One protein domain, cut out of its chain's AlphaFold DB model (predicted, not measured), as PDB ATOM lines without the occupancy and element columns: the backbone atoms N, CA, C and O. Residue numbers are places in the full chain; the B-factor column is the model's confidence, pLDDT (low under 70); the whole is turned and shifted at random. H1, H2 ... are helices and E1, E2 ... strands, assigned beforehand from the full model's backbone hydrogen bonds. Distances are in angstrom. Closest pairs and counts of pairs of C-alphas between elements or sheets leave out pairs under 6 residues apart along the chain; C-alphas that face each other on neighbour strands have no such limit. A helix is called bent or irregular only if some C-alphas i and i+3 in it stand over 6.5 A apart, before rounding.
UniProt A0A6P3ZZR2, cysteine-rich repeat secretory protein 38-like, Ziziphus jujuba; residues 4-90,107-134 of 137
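What this domain is: This is residues 4 to 90 and 107 to 134 of the 137 residues of the protein "cysteine-rich repeat secretory protein 38-like" of Ziziphus jujuba (UniProt A0A6P3ZZR2). A slab of five antiparallel strands has two helices, H1 and H2, side by side over one face and no named helix on the other, while a third helix, H3, sticks out far from this compact body. The body without the free stretch, residues 107 to 122, spans 38 by 26 by 24 A. The printed part has 115 residues, with three named helices and five named strands in the order H1 E1 E2 H2 E3 E4 H3 E5; across the sheet the order is E1 E2 E4 E3 E5, and the class is mixed, helices and strands. The whole is only just loose, close to compact, with a radius of gyration of the C-alphas of 16.4 A, and is elongated, spanning 53 by 32 by 26 A.

How they stand to each other: H1, residues 4 to 22, is on the sheet, 7.5 A in height over it, over E1, residues 24 to 29, and E2, residues 36 to 42. It runs along the strands, at 25 degrees to E1 on the local plane; the closest C-alphas of the two are those of Asn 7 and Lys 29, 5.5 A. H1 has a kink of 31 degrees near residue 16 and is only just irregular, C-alphas 18 and 21 being 6.8 A apart. E1 and E2 form a hairpin, with N 25 and O 40 at 2.8 A. H2, residues 48 to 65, is on the same face, 8.6 A in height over the sheet, and touches H1, closest at the C-alphas of Asp 20 and Ala 48, 6.0 A, at a shallow tilt of 16 degrees, opposite ways. The two helices and the sheet make two layers, helices on one face of a sheet. E3, residues 71 to 75, and E4, residues 79 to 84, form a hairpin, with N 74 and O 81 at 2.8 A. H2 runs slantwise to the strands, at 43 degrees to E3 on the local plane; it lies over E4, E3 and, only just, E2, on which 3 of its C-alphas fall. E2, H2 and E3 are a split strand-helix-strand unit, two strands running the same way with a helix between them in the chain and E4 between them in the sheet; its crossover is left-handed. E2 and E4 are antiparallel, with N 39 and O 82 at 2.8 A. H3, residues 108 to 120, is not on the sheet and touches no helix. E5, residues 129 to 133, is an edge strand antiparallel to E3, with N 75 and O 129 at 2.8 A. Every O i to N i+4 pair is within hydrogen-bond range in H2 and H3; in H1 11 of 15 are.

Where its parts are: H1 begins at C-alpha 4 (150.610, 181.848, 174.481) and is 25.8 A long from first to last C-alpha; E1 is 16.7 A and E2 20.4 A. H2 is 25.7 A, E3 13.2 A and E4 17.2 A. H3 begins at C-alpha 108 (125.883, 221.824, 158.299) and is 18.0 A; E5 is 12.6 A and ends at C-alpha 133 (146.874, 197.394, 173.395).

The domain as a whole: The C-alphas farthest apart, those of Gly 32 and Arg 107, are 55.3 A apart. Residues 91 to 106 are not printed, and C-alphas 90 and 107 are 39.8 A apart across the cut. Of the links that are printed whole, none is long. Mean pLDDT of the printed part is 85.9; residues 122 to 134 are under 70.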
ATOM      1  N   TYR A   4     151.463 180.771 174.995       85.88
ATOM      2  CA  TYR A   4     150.610 181.848 174.481       85.88
ATOM      3  C   TYR A   4     150.692 182.040 172.955       85.88
ATOM      4  O   TYR A   4     149.672 182.103 172.273       85.88
ATOM      5  N   LYS A   5     151.903 182.098 172.377       86.25
ATOM      6  CA  LYS A   5     152.088 182.336 170.930       86.25
ATOM      7  C   LYS A   5     151.515 181.190 170.091       86.25
ATOM      8  O   LYS A   5     150.998 181.424 169.002       86.25
ATOM      9  N   ARG A   6     151.611 179.955 170.597       91.44
ATOM     10  CA  ARG A   6     151.006 178.780 169.960       91.44
ATOM     11  C   ARG A   6     149.482 178.883 169.989       91.44
ATOM     12  O   ARG A   6     148.873 178.811 168.927       91.44
ATOM     13  N   ASN A   7     148.906 179.145 171.163       93.00
ATOM     14  CA  ASN A   7     147.458 179.278 171.339       93.00
ATOM     15  C   ASN A   7     146.884 180.405 170.469       93.00
ATOM     16  O   ASN A   7     145.816 180.246 169.886       93.00
ATOM     17  N   LEU A   8     147.610 181.522 170.324       91.81
ATOM     18  CA  LEU A   8     147.200 182.628 169.459       91.81
ATOM     19  C   LEU A   8     147.160 182.200 167.990       91.81
ATOM     20  O   LEU A   8     146.195 182.492 167.293       91.81
ATOM     21  N   ARG A   9     148.182 181.477 167.517       91.44
ATOM     22  CA  ARG A   9     148.219 180.970 166.139       91.44
ATOM     23  C   ARG A   9     147.086 179.979 165.871       91.44
ATOM     24  O   ARG A   9     146.461 180.053 164.820       91.44
ATOM     25  N   GLU A  10     146.811 179.081 166.812       93.62
ATOM     26  CA  GLU A  10     145.695 178.133 166.711       93.62
ATOM     27  C   GLU A  10     144.338 178.844 166.688       93.62
ATOM     28  O   GLU A  10     143.478 178.500 165.884       93.62
ATOM     29  N   LEU A  11     144.158 179.866 167.530       95.12
ATOM     30  CA  LEU A  11     142.954 180.695 167.554       95.12
ATOM     31  C   LEU A  11     142.738 181.422 166.223       95.12
ATOM     32  O   LEU A  11     141.632 181.429 165.693       95.12
ATOM     33  N   LEU A  12     143.797 182.008 165.670       92.75
ATOM     34  CA  LEU A  12     143.737 182.732 164.406       92.75
ATOM     35  C   LEU A  12     143.486 181.797 163.212       92.75
ATOM     36  O   LEU A  12     142.680 182.116 162.341       92.75
ATOM     37  N   SER A  13     144.100 180.611 163.207       92.12
ATOM     38  CA  SER A  13     143.823 179.564 162.216       92.12
ATOM     39  C   SER A  13     142.380 179.065 162.298       92.12
ATOM     40  O   SER A  13     141.777 178.765 161.276       92.12
ATOM     41  N   HIS A  14     141.805 178.995 163.500       93.88
ATOM     42  CA  HIS A  14     140.418 178.578 163.687       93.88
ATOM     43  C   HIS A  14     139.428 179.556 163.043       93.88
ATOM     44  O   HIS A  14     138.429 179.128 162.476       93.88
ATOM     45  N   PHE A  15     139.705 180.864 163.069       94.19
ATOM     46  CA  PHE A  15     138.860 181.828 162.358       94.19
ATOM     47  C   PHE A  15     138.838 181.593 160.855       94.19
ATOM     48  O   PHE A  15     137.783 181.712 160.251       94.19
ATOM     49  N   TYR A  16     139.978 181.248 160.258       85.12
ATOM     50  CA  TYR A  16     140.054 180.984 158.824       85.12
ATOM     51  C   TYR A  16     139.134 179.832 158.392       85.12
ATOM     52  O   TYR A  16     138.504 179.925 157.344       85.12
ATOM     53  N   HIS A  17     139.030 178.777 159.206       86.44
ATOM     54  CA  HIS A  17     138.229 177.596 158.876       86.44
ATOM     55  C   HIS A  17     136.742 177.745 159.193       86.44
ATOM     56  O   HIS A  17     135.922 177.222 158.453       86.44
ATOM     57  N   GLU A  18     136.396 178.449 160.273       91.06
ATOM     58  CA  GLU A  18     135.013 178.485 160.772       91.06
ATOM     59  C   GLU A  18     134.231 179.730 160.332       91.06
ATOM     60  O   GLU A  18     133.008 179.776 160.468       91.06
ATOM     61  N   ILE A  19     134.902 180.776 159.826       91.81
ATOM     62  CA  ILE A  19     134.197 182.002 159.422       91.81
ATOM     63  C   ILE A  19     133.269 181.773 158.222       91.81
ATOM     64  O   ILE A  19     132.272 182.478 158.081       91.81
ATOM     65  N   ASP A  20     133.545 180.774 157.392       86.50
ATOM     66  CA  ASP A  20     132.640 180.308 156.347       86.50
ATOM     67  C   ASP A  20     132.103 178.934 156.768       86.50
ATOM     68  O   ASP A  20     132.908 178.016 156.925       86.50
ATOM     69  N   PRO A  21     130.792 178.761 157.034       83.56
ATOM     70  CA  PRO A  21     129.655 179.625 156.681       83.56
ATOM     71  C   PRO A  21     129.154 180.561 157.796       83.56
ATOM     72  O   PRO A  21     128.162 181.265 157.599       83.56
ATOM     73  N   MET A  22     129.771 180.567 158.985       84.62
ATOM     74  CA  MET A  22     129.158 181.185 160.173       84.62
ATOM     75  C   MET A  22     129.111 182.717 160.132       84.62
ATOM     76  O   MET A  22     128.236 183.327 160.745       84.62
ATOM     77  N   ARG A  23     130.068 183.359 159.451       89.81
ATOM     78  CA  ARG A  23     130.288 184.821 159.360       89.81
ATOM     79  C   ARG A  23     130.494 185.543 160.695       89.81
ATOM     80  O   ARG A  23     130.727 186.752 160.713       89.81
ATOM     81  N   PHE A  24     130.428 184.807 161.793       93.25
ATOM     82  CA  PHE A  24     130.653 185.218 163.163       93.25
ATOM     83  C   PHE A  24     131.173 184.006 163.940       93.25
ATOM     84  O   PHE A  24     130.559 182.945 163.911       93.25
ATOM     85  N   VAL A  25     132.288 184.162 164.649       95.62
ATOM     86  CA  VAL A  25     132.925 183.087 165.418       95.62
ATOM     87  C   VAL A  25     133.410 183.634 166.752       95.62
ATOM     88  O   VAL A  25     134.109 184.648 166.796       95.62
ATOM     89  N   LEU A  26     133.092 182.918 167.832       96.56
ATOM     90  CA  LEU A  26     133.713 183.070 169.148       96.56
ATOM     91  C   LEU A  26     134.519 181.815 169.452       96.56
ATOM     92  O   LEU A  26     134.008 180.705 169.338       96.56
ATOM     93  N   VAL A  27     135.767 181.976 169.868       96.25
ATOM     94  CA  VAL A  27     136.625 180.837 170.200       96.25
ATOM     95  C   VAL A  27     137.530 181.181 171.370       96.25
ATOM     96  O   VAL A  27     137.965 182.319 171.530       96.25
ATOM     97  N   SER A  28     137.820 180.187 172.204       96.81
ATOM     98  CA  SER A  28     138.870 180.288 173.216       96.81
ATOM     99  C   SER A  28     139.896 179.178 173.011       96.81
ATOM    100  O   SER A  28     139.530 178.059 172.655       96.81
ATOM    101  N   LYS A  29     141.181 179.477 173.216       95.75
ATOM    102  CA  LYS A  29     142.282 178.503 173.125       95.75
ATOM    103  C   LYS A  29     143.204 178.626 174.333       95.75
ATOM    104  O   LYS A  29     143.486 179.738 174.775       95.75
ATOM    105  N   GLY A  30     143.693 177.493 174.832       93.44
ATOM    106  CA  GLY A  30     144.554 177.426 176.013       93.44
ATOM    107  C   GLY A  30     143.811 177.497 177.351       93.44
ATOM    108  O   GLY A  30     142.583 177.552 177.399       93.44
ATOM    109  N   HIS A  31     144.590 177.512 178.435       92.06
ATOM    110  CA  HIS A  31     144.122 177.519 179.824       92.06
ATOM    111  C   HIS A  31     145.016 178.411 180.701       92.06
ATOM    112  O   HIS A  31     146.173 178.672 180.346       92.06
ATOM    113  N   GLY A  32     144.484 178.853 181.847       89.88
ATOM    114  CA  GLY A  32     145.192 179.703 182.811       89.88
ATOM    115  C   GLY A  32     145.739 180.976 182.164       89.88
ATOM    116  O   GLY A  32     145.093 181.573 181.304       89.88
ATOM    117  N   ASP A  33     146.977 181.335 182.499       87.50
ATOM    118  CA  ASP A  33     147.645 182.549 182.000       87.50
ATOM    119  C   ASP A  33     147.894 182.565 180.482       87.50
ATOM    120  O   ASP A  33     148.246 183.599 179.907       87.50
ATOM    121  N   ASN A  34     147.716 181.420 179.816       89.88
ATOM    122  CA  ASN A  34     147.888 181.272 178.375       89.88
ATOM    123  C   ASN A  34     146.554 181.174 177.621       89.88
ATOM    124  O   ASN A  34     146.574 180.906 176.416       89.88
ATOM    125  N   GLN A  35     145.413 181.337 178.302       94.06
ATOM    126  CA  GLN A  35     144.107 181.340 177.654       94.06
ATOM    127  C   GLN A  35     143.902 182.626 176.846       94.06
ATOM    128  O   GLN A  35     144.245 183.727 177.279       94.06
ATOM    129  N   ILE A  36     143.341 182.476 175.650       95.25
ATOM    130  CA  ILE A  36     143.050 183.573 174.730       95.25
ATOM    131  C   ILE A  36     141.615 183.427 174.262       95.25
ATOM    132  O   ILE A  36     141.201 182.340 173.863       95.25
ATOM    133  N   HIS A  37     140.886 184.533 174.285       96.69
ATOM    134  CA  HIS A  37     139.528 184.662 173.786       96.69
ATOM    135  C   HIS A  37     139.551 185.448 172.485       96.69
ATOM    136  O   HIS A  37     140.249 186.459 172.376       96.69
ATOM    137  N   GLY A  38     138.792 184.986 171.502       95.81
ATOM    138  CA  GLY A  38     138.786 185.520 170.156       95.81
ATOM    139  C   GLY A  38     137.378 185.698 169.614       95.81
ATOM    140  O   GLY A  38     136.506 184.868 169.857       95.81
ATOM    141  N   LEU A  39     137.194 186.768 168.846       96.12
ATOM    142  CA  LEU A  39     136.005 187.052 168.060       96.12
ATOM    143  C   LEU A  39     136.423 187.406 166.631       96.12
ATOM    144  O   LEU A  39     137.298 188.254 166.448       96.12
ATOM    145  N   ALA A  40     135.759 186.824 165.639       95.62
ATOM    146  CA  ALA A  40     135.821 187.266 164.250       95.62
ATOM    147  C   ALA A  40     134.401 187.432 163.706       95.62
ATOM    148  O   ALA A  40     133.539 186.604 163.984       95.62
ATOM    149  N   MET A  41     134.143 188.501 162.958       94.00
ATOM    150  CA  MET A  41     132.853 188.729 162.314       94.00
ATOM    151  C   MET A  41     132.999 189.484 160.997       94.00
ATOM    152  O   MET A  41     133.900 190.310 160.838       94.00
ATOM    153  N   CYS A  42     132.075 189.231 160.082       92.38
ATOM    154  CA  CYS A  42     131.938 189.940 158.819       92.38
ATOM    155  C   CYS A  42     130.656 190.772 158.819       92.38
ATOM    156  O   CYS A  42     129.608 190.321 159.283       92.38
ATOM    157  N   ASN A  43     130.727 191.976 158.261       85.06
ATOM    158  CA  ASN A  43     129.570 192.848 158.119       85.06
ATOM    159  C   ASN A  43     128.497 192.237 157.203       85.06
ATOM    160  O   ASN A  43     128.739 191.356 156.371       85.06
ATOM    161  N   VAL A  44     127.266 192.715 157.361       80.62
ATOM    162  CA  VAL A  44     126.138 192.305 156.519       80.62
ATOM    163  C   VAL A  44     126.335 192.865 155.104       80.62
ATOM    164  O   VAL A  44     126.543 194.069 154.938       80.62
ATOM    165  N   GLY A  45     126.265 191.996 154.090       81.44
ATOM    166  CA  GLY A  45     126.293 192.372 152.665       81.44
ATOM    167  C   GLY A  45     127.523 191.930 151.861       81.44
ATOM    168  O   GLY A  45     127.513 192.061 150.645       81.44
ATOM    169  N   ILE A  46     128.559 191.388 152.499       87.19
ATOM    170  CA  ILE A  46     129.721 190.780 151.809       87.19
ATOM    171  C   ILE A  46     129.446 189.311 151.491       87.19
ATOM    172  O   ILE A  46     128.757 188.648 152.263       87.19
ATOM    173  N   SER A  47     130.005 188.766 150.411       88.62
ATOM    174  CA  SER A  47     129.881 187.332 150.111       88.62
ATOM    175  C   SER A  47     130.623 186.464 151.144       88.62
ATOM    176  O   SER A  47     131.398 186.974 151.959       88.62
ATOM    177  N   ALA A  48     130.358 185.155 151.168       86.50
ATOM    178  CA  ALA A  48     131.090 184.221 152.031       86.50
ATOM    179  C   ALA A  48     132.585 184.161 151.660       86.50
ATOM    180  O   ALA A  48     133.443 184.317 152.528       86.50
ATOM    181  N   GLY A  49     132.896 184.083 150.361       88.88
ATOM    182  CA  GLY A  49     134.275 184.108 149.866       88.88
ATOM    183  C   GLY A  49     135.021 185.393 150.236       88.88
ATOM    184  O   GLY A  49     136.144 185.332 150.740       88.88
ATOM    185  N   ASP A  50     134.378 186.557 150.082       90.44
ATOM    186  CA  ASP A  50     134.982 187.832 150.489       90.44
ATOM    187  C   ASP A  50     135.223 187.885 151.999       90.44
ATOM    188  O   ASP A  50     136.258 188.381 152.445       90.44
ATOM    189  N   CYS A  51     134.297 187.352 152.799       91.94
ATOM    190  CA  CYS A  51     134.448 187.278 154.249       91.94
ATOM    191  C   CYS A  51     135.702 186.480 154.649       91.94
ATOM    192  O   CYS A  51     136.523 186.982 155.424       91.94
ATOM    193  N   SER A  52     135.910 185.301 154.056       91.62
ATOM    194  CA  SER A  52     137.093 184.465 154.297       91.62
ATOM    195  C   SER A  52     138.394 185.186 153.945       91.62
ATOM    196  O   SER A  52     139.319 185.232 154.760       91.62
ATOM    197  N   ILE A  53     138.449 185.844 152.780       92.44
ATOM    198  CA  ILE A  53     139.617 186.631 152.348       92.44
ATOM    199  C   ILE A  53     139.899 187.776 153.332       92.44
ATOM    200  O   ILE A  53     141.045 188.024 153.714       92.44
ATOM    201  N   ARG A  54     138.859 188.487 153.780       92.00
ATOM    202  CA  ARG A  54     139.005 189.620 154.705       92.00
ATOM    203  C   ARG A  54     139.483 189.184 156.089       92.00
ATOM    204  O   ARG A  54     140.336 189.865 156.659       92.00
ATOM    205  N   ILE A  55     138.990 188.066 156.619       94.00
ATOM    206  CA  ILE A  55     139.470 187.512 157.894       94.00
ATOM    207  C   ILE A  55     140.902 186.983 157.784       94.00
ATOM    208  O   ILE A  55     141.694 187.216 158.703       94.00
ATOM    209  N   ALA A  56     141.273 186.349 156.668       92.19
ATOM    210  CA  ALA A  56     142.651 185.926 156.420       92.19
ATOM    211  C   ALA A  56     143.613 187.128 156.441       92.19
ATOM    212  O   ALA A  56     144.579 187.150 157.206       92.19
ATOM    213  N   ASN A  57     143.275 188.193 155.709       91.50
ATOM    214  CA  ASN A  57     144.072 189.419 155.686       91.50
ATOM    215  C   ASN A  57     144.138 190.092 157.066       91.50
ATOM    216  O   ASN A  57     145.194 190.570 157.479       91.50
ATOM    217  N   ALA A  58     143.029 190.145 157.811       90.62
ATOM    218  CA  ALA A  58     143.021 190.707 159.162       90.62
ATOM    219  C   ALA A  58     143.926 189.908 160.117       90.62
ATOM    220  O   ALA A  58     144.631 190.501 160.936       90.62
ATOM    221  N   THR A  59     143.932 188.581 159.979       90.75
ATOM    222  CA  THR A  59     144.766 187.654 160.749       90.75
ATOM    223  C   THR A  59     146.256 187.866 160.490       90.75
ATOM    224  O   THR A  59     147.046 187.941 161.434       90.75
ATOM    225  N   GLU A  60     146.650 188.018 159.229       89.12
ATOM    226  CA  GLU A  60     148.039 188.302 158.869       89.12
ATOM    227  C   GLU A  60     148.478 189.674 159.405       89.12
ATOM    228  O   GLU A  60     149.471 189.786 160.132       89.12
ATOM    229  N   ASN A  61     147.679 190.711 159.139       87.38
ATOM    230  CA  ASN A  61     147.987 192.079 159.553       87.38
ATOM    231  C   ASN A  61     148.111 192.216 161.075       87.38
ATOM    232  O   ASN A  61     148.973 192.944 161.567       87.38
ATOM    233  N   ILE A  62     147.244 191.551 161.847       87.75
ATOM    234  CA  ILE A  62     147.275 191.647 163.312       87.75
ATOM    235  C   ILE A  62     148.457 190.891 163.922       87.75
ATOM    236  O   ILE A  62     149.003 191.352 164.924       87.75
ATOM    237  N   CYS A  63     148.897 189.791 163.301       83.50
ATOM    238  CA  CYS A  63     150.130 189.102 163.682       83.50
ATOM    239  C   CYS A  63     151.357 189.993 163.480       83.50
ATOM    240  O   CYS A  63     152.214 190.066 164.359       83.50
ATOM    241  N   GLN A  64     151.433 190.674 162.333       84.44
ATOM    242  CA  GLN A  64     152.562 191.537 161.988       84.44
ATOM    243  C   GLN A  64     152.616 192.796 162.862       84.44
ATOM    244  O   GLN A  64     153.687 193.185 163.320       84.44
ATOM    245  N   ARG A  65     151.464 193.427 163.121       83.44
ATOM    246  CA  ARG A  65     151.396 194.697 163.866       83.44
ATOM    247  C   ARG A  65     151.403 194.526 165.381       83.44
ATOM    248  O   ARG A  65     151.894 195.406 166.079       83.44
ATOM    249  N   CYS A  66     150.881 193.412 165.897       83.25
ATOM    250  CA  CYS A  66     150.803 193.144 167.334       83.25
ATOM    251  C   CYS A  66     151.601 191.881 167.743       83.25
ATOM    252  O   CYS A  66     151.037 191.012 168.409       83.25
ATOM    253  N   PRO A  67     152.903 191.745 167.410       76.06
ATOM    254  CA  PRO A  67     153.654 190.493 167.593       76.06
ATOM    255  C   PRO A  67     153.812 190.058 169.061       76.06
ATOM    256  O   PRO A  67     154.031 188.877 169.338       76.06
ATOM    257  N   TYR A  68     153.678 191.004 169.996       77.31
ATOM    258  CA  TYR A  68     153.765 190.793 171.447       77.31
ATOM    259  C   TYR A  68     152.500 191.244 172.194       77.31
ATOM    260  O   TYR A  68     152.465 191.250 173.424       77.31
ATOM    261  N   GLY A  69     151.459 191.659 171.463       78.62
ATOM    262  CA  GLY A  69     150.219 192.139 172.059       78.62
ATOM    263  C   GLY A  69     149.438 190.992 172.688       78.62
ATOM    264  O   GLY A  69     149.193 189.972 172.050       78.62
ATOM    265  N   LYS A  70     148.996 191.165 173.937       86.56
ATOM    266  CA  LYS A  70     147.993 190.270 174.541       86.56
ATOM    267  C   LYS A  70     146.556 190.673 174.202       86.56
ATOM    268  O   LYS A  70     145.614 189.950 174.511       86.56
ATOM    269  N   ILE A  71     146.400 191.835 173.568       89.50
ATOM    270  CA  ILE A  71     145.143 192.372 173.063       89.50
ATOM    271  C   ILE A  71     145.392 192.886 171.649       89.50
ATOM    272  O   ILE A  71     146.241 193.758 171.434       89.50
ATOM    273  N   GLY A  72     144.621 192.370 170.701       90.19
ATOM    274  CA  GLY A  72     144.613 192.833 169.324       90.19
ATOM    275  C   GLY A  72     143.188 193.102 168.866       90.19
ATOM    276  O   GLY A  72     142.294 192.295 169.104       90.19
ATOM    277  N   LEU A  73     142.991 194.225 168.179       89.25
ATOM    278  CA  LEU A  73     141.769 194.553 167.455       89.25
ATOM    279  C   LEU A  73     142.128 194.969 166.028       89.25
ATOM    280  O   LEU A  73     142.886 195.916 165.838       89.25
ATOM    281  N   SER A  74     141.544 194.303 165.039       87.50
ATOM    282  CA  SER A  74     141.510 194.720 163.641       87.50
ATOM    283  C   SER A  74     140.057 194.946 163.246       87.50
ATOM    284  O   SER A  74     139.266 194.013 163.229       87.50
ATOM    285  N   CYS A  75     139.684 196.191 162.986       83.56
ATOM    286  CA  CYS A  75     138.352 196.592 162.562       83.56
ATOM    287  C   CYS A  75     138.479 197.232 161.182       83.56
ATOM    288  O   CYS A  75     139.246 198.173 160.997       83.56
ATOM    289  N   HIS A  76     137.727 196.734 160.218       81.00
ATOM    290  CA  HIS A  76     137.608 197.248 158.863       81.00
ATOM    291  C   HIS A  76     136.121 197.407 158.525       81.00
ATOM    292  O   HIS A  76     135.268 196.835 159.196       81.00
ATOM    293  N   ASP A  77     135.805 198.154 157.465       74.62
ATOM    294  CA  ASP A  77     134.415 198.354 157.010       74.62
ATOM    295  C   ASP A  77     133.726 197.041 156.603       74.62
ATOM    296  O   ASP A  77     132.507 197.007 156.462       74.62
ATOM    297  N   ASP A  78     134.502 195.973 156.423       85.50
ATOM    298  CA  ASP A  78     134.031 194.666 155.980       85.50
ATOM    299  C   ASP A  78     134.090 193.627 157.112       85.50
ATOM    300  O   ASP A  78     133.259 192.729 157.168       85.50
ATOM    301  N   CYS A  79     135.040 193.714 158.045       90.12
ATOM    302  CA  CYS A  79     135.210 192.692 159.076       90.12
ATOM    303  C   CYS A  79     135.791 193.243 160.378       90.12
ATOM    304  O   CYS A  79     136.456 194.279 160.407       90.12
ATOM    305  N   LEU A  80     135.583 192.502 161.460       90.50
ATOM    306  CA  LEU A  80     136.182 192.756 162.759       90.50
ATOM    307  C   LEU A  80     136.806 191.466 163.286       90.50
ATOM    308  O   LEU A  80     136.160 190.425 163.329       90.50
ATOM    309  N   LEU A  81     138.058 191.554 163.724       93.50
ATOM    310  CA  LEU A  81     138.795 190.499 164.406       93.50
ATOM    311  C   LEU A  81     139.349 191.064 165.709       93.50
ATOM    312  O   LEU A  81     140.032 192.088 165.721       93.50
ATOM    313  N   ARG A  82     139.084 190.384 166.819       93.56
ATOM    314  CA  ARG A  82     139.582 190.754 168.140       93.56
ATOM    315  C   ARG A  82     140.093 189.527 168.873       93.56
ATOM    316  O   ARG A  82     139.410 188.510 168.905       93.56
ATOM    317  N   TYR A  83     141.236 189.647 169.538       94.62
ATOM    318  CA  TYR A  83     141.670 188.684 170.546       94.62
ATOM    319  C   TYR A  83     142.092 189.391 171.835       94.62
ATOM    320  O   TYR A  83     142.536 190.543 171.823       94.62
ATOM    321  N   SER A  84     141.944 188.702 172.960       93.19
ATOM    322  CA  SER A  84     142.405 189.168 174.264       93.19
ATOM    323  C   SER A  84     142.659 187.991 175.196       93.19
ATOM    324  O   SER A  84     141.954 186.989 175.144       93.19
ATOM    325  N   ASN A  85     143.615 188.136 176.106       92.88
ATOM    326  CA  ASN A  85     143.779 187.215 177.229       92.88
ATOM    327  C   ASN A  85     142.713 187.409 178.337       92.88
ATOM    328  O   ASN A  85     142.705 186.675 179.317       92.88
ATOM    329  N   SER A  86     141.854 188.432 178.230       92.69
ATOM    330  CA  SER A  86     140.707 188.659 179.116       92.69
ATOM    331  C   SER A  86     139.412 188.321 178.385       92.69
ATOM    332  O   SER A  86     139.209 188.765 177.255       92.69
ATOM    333  N   ASN A  87     138.508 187.571 179.021       93.38
ATOM    334  CA  ASN A  87     137.222 187.239 178.411       93.38
ATOM    335  C   ASN A  87     136.353 188.500 178.249       93.38
ATOM    336  O   ASN A  87     135.971 189.124 179.245       93.38
ATOM    337  N   PHE A  88     136.034 188.846 177.002       92.44
ATOM    338  CA  PHE A  88     135.215 190.002 176.620       92.44
ATOM    339  C   PHE A  88     133.859 189.616 176.009       92.44
ATOM    340  O   PHE A  88     133.104 190.494 175.598       92.44
ATOM    341  N   PHE A  89     133.531 188.326 175.919       94.06
ATOM    342  CA  PHE A  89     132.287 187.884 175.292       94.06
ATOM    343  C   PHE A  89     131.068 188.407 176.054       94.06
ATOM    344  O   PHE A  89     131.016 188.325 177.280       94.06
ATOM    345  N   GLY A  90     130.109 188.984 175.323       87.94
ATOM    346  CA  GLY A  90     128.887 189.565 175.890       87.94
ATOM    347  C   GLY A  90     129.099 190.791 176.789       87.94
ATOM    348  O   GLY A  90     128.132 191.290 177.357       87.94
ATOM    349  N   ARG A 107     126.890 222.700 154.073       88.56
ATOM    350  CA  ARG A 107     125.565 223.010 154.650       88.56
ATOM    351  C   ARG A 107     125.312 222.205 155.936       88.56
ATOM    352  O   ARG A 107     124.621 221.180 155.893       88.56
ATOM    353  N   PRO A 108     125.874 222.629 157.080       88.69
ATOM    354  CA  PRO A 108     125.883 221.824 158.299       88.69
ATOM    355  C   PRO A 108     124.477 221.563 158.854       88.69
ATOM    356  O   PRO A 108     124.201 220.443 159.266       88.69
ATOM    357  N   SER A 109     123.556 222.531 158.805       92.69
ATOM    358  CA  SER A 109     122.208 222.376 159.377       92.69
ATOM    359  C   SER A 109     121.372 221.316 158.650       92.69
ATOM    360  O   SER A 109     120.855 220.397 159.282       92.69
ATOM    361  N   SER A 110     121.295 221.376 157.314       91.75
ATOM    362  CA  SER A 110     120.561 220.376 156.523       91.75
ATOM    363  C   SER A 110     121.207 218.993 156.597       91.75
ATOM    364  O   SER A 110     120.508 217.981 156.618       91.75
ATOM    365  N   PHE A 111     122.543 218.943 156.648       90.56
ATOM    366  CA  PHE A 111     123.277 217.692 156.827       90.56
ATOM    367  C   PHE A 111     122.987 217.077 158.198       90.56
ATOM    368  O   PHE A 111     122.643 215.903 158.271       90.56
ATOM    369  N   ASN A 112     123.060 217.867 159.272       90.25
ATOM    370  CA  ASN A 112     122.814 217.399 160.633       90.25
ATOM    371  C   ASN A 112     121.376 216.908 160.823       90.25
ATOM    372  O   ASN A 112     121.176 215.906 161.503       90.25
ATOM    373  N   MET A 113     120.395 217.550 160.182       91.88
ATOM    374  CA  MET A 113     119.005 217.090 160.203       91.88
ATOM    375  C   MET A 113     118.866 215.690 159.587       91.88
ATOM    376  O   MET A 113     118.344 214.786 160.235       91.88
ATOM    377  N   LYS A 114     119.422 215.474 158.384       90.50
ATOM    378  CA  LYS A 114     119.434 214.149 157.739       90.50
ATOM    379  C   LYS A 114     120.276 213.128 158.505       90.50
ATOM    380  O   LYS A 114     119.913 211.963 158.566       90.50
ATOM    381  N   ARG A 115     121.390 213.553 159.110       87.94
ATOM    382  CA  ARG A 115     122.245 212.699 159.943       87.94
ATOM    383  C   ARG A 115     121.477 212.176 161.149       87.94
ATOM    384  O   ARG A 115     121.588 211.000 161.448       87.94
ATOM    385  N   LEU A 116     120.732 213.030 161.848       87.19
ATOM    386  CA  LEU A 116     119.939 212.616 163.007       87.19
ATOM    387  C   LEU A 116     118.807 211.670 162.611       87.19
ATOM    388  O   LEU A 116     118.593 210.678 163.299       87.19
ATOM    389  N   ASP A 117     118.126 211.959 161.503       89.38
ATOM    390  CA  ASP A 117     117.099 211.072 160.955       89.38
ATOM    391  C   ASP A 117     117.676 209.696 160.599       89.38
ATOM    392  O   ASP A 117     117.174 208.671 161.051       89.38
ATOM    393  N   LEU A 118     118.816 209.674 159.901       86.69
ATOM    394  CA  LEU A 118     119.536 208.443 159.606       86.69
ATOM    395  C   LEU A 118     119.941 207.725 160.899       86.69
ATOM    396  O   LEU A 118     119.593 206.568 161.053       86.69
ATOM    397  N   LEU A 119     120.632 208.387 161.836       83.88
ATOM    398  CA  LEU A 119     121.140 207.788 163.081       83.88
ATOM    399  C   LEU A 119     120.041 207.146 163.933       83.88
ATOM    400  O   LEU A 119     120.297 206.131 164.574       83.88
ATOM    401  N   ARG A 120     118.827 207.707 163.925       83.38
ATOM    402  CA  ARG A 120     117.654 207.104 164.579       83.38
ATOM    403  C   ARG A 120     117.226 205.787 163.925       83.38
ATOM    404  O   ARG A 120     116.635 204.951 164.594       83.38
ATOM    405  N   ASN A 121     117.564 205.611 162.651       75.94
ATOM    406  CA  ASN A 121     117.166 204.506 161.787       75.94
ATOM    407  C   ASN A 121     118.353 203.624 161.333       75.94
ATOM    408  O   ASN A 121     118.181 202.791 160.444       75.94
ATOM    409  N   ILE A 122     119.566 203.794 161.889       67.44
ATOM    410  CA  ILE A 122     120.755 203.016 161.490       67.44
ATOM    411  C   ILE A 122     120.707 201.599 162.084       67.44
ATOM    412  O   ILE A 122     120.704 201.453 163.308       67.44
ATOM    413  N   PRO A 123     120.843 200.547 161.253       60.94
ATOM    414  CA  PRO A 123     121.436 199.283 161.665       60.94
ATOM    415  C   PRO A 123     122.965 199.448 161.679       60.94
ATOM    416  O   PRO A 123     123.569 199.777 160.657       60.94
ATOM    417  N   LEU A 124     123.584 199.291 162.852       53.75
ATOM    418  CA  LEU A 124     124.990 199.623 163.123       53.75
ATOM    419  C   LEU A 124     125.957 199.129 162.021       53.75
ATOM    420  O   LEU A 124     126.110 197.929 161.805       53.75
ATOM    421  N   LYS A 125     126.657 200.066 161.363       51.69
ATOM    422  CA  LYS A 125     127.879 199.820 160.574       51.69
ATOM    423  C   LYS A 125     129.025 200.642 161.167       51.69
ATOM    424  O   LYS A 125     128.842 201.816 161.485       51.69
ATOM    425  N   HIS A 126     130.198 200.027 161.317       52.66
ATOM    426  CA  HIS A 126     131.384 200.631 161.935       52.66
ATOM    427  C   HIS A 126     132.524 200.843 160.925       52.66
ATOM    428  O   HIS A 126     132.592 200.156 159.910       52.66
ATOM    429  N   SER A 127     133.416 201.795 161.232       46.31
ATOM    430  CA  SER A 127     134.558 202.207 160.399       46.31
ATOM    431  C   SER A 127     135.919 201.676 160.880       46.31
ATOM    432  O   SER A 127     136.102 201.310 162.043       46.31
ATOM    433  N   LYS A 128     136.889 201.677 159.955       51.97
ATOM    434  CA  LYS A 128     138.216 201.024 160.020       51.97
ATOM    435  C   LYS A 128     139.158 201.534 161.111       51.97
ATOM    436  O   LYS A 128     139.565 202.681 161.013       51.97
ATOM    437  N   HIS A 129     139.606 200.687 162.042       57.78
ATOM    438  CA  HIS A 129     140.736 200.919 162.960       57.78
ATOM    439  C   HIS A 129     141.462 199.615 163.297       57.78
ATOM    440  O   HIS A 129     140.827 198.627 163.649       57.78
ATOM    441  N   GLN A 130     142.794 199.641 163.341       55.72
ATOM    442  CA  GLN A 130     143.582 198.571 163.953       55.72
ATOM    443  C   GLN A 130     144.284 199.100 165.203       55.72
ATOM    444  O   GLN A 130     144.931 200.144 165.157       55.72
ATOM    445  N   ARG A 131     144.127 198.407 166.333       69.25
ATOM    446  CA  ARG A 131     144.707 198.788 167.624       69.25
ATOM    447  C   ARG A 131     145.353 197.582 168.293       69.25
ATOM    448  O   ARG A 131     144.705 196.559 168.503       69.25
ATOM    449  N   CYS A 132     146.612 197.743 168.678       67.69
ATOM    450  CA  CYS A 132     147.286 196.863 169.623       67.69
ATOM    451  C   CYS A 132     147.241 197.549 170.988       67.69
ATOM    452  O   CYS A 132     147.598 198.723 171.084       67.69
ATOM    453  N   MET A 133     146.797 196.855 172.035       60.00
ATOM    454  CA  MET A 133     146.874 197.394 173.395       60.00
ATOM    455  C   MET A 133     147.835 196.542 174.232       60.00
ATOM    456  O   MET A 133     147.640 195.325 174.320       60.00
ATOM    457  N   PRO A 134     148.875 197.140 174.844       52.97
ATOM    458  CA  PRO A 134     149.624 196.461 175.892       52.97
ATOM    459  C   PRO A 134     148.710 196.232 177.107       52.97
ATOM    460  O   PRO A 134     147.755 196.983 177.327       52.97
TER     461      PRO A 134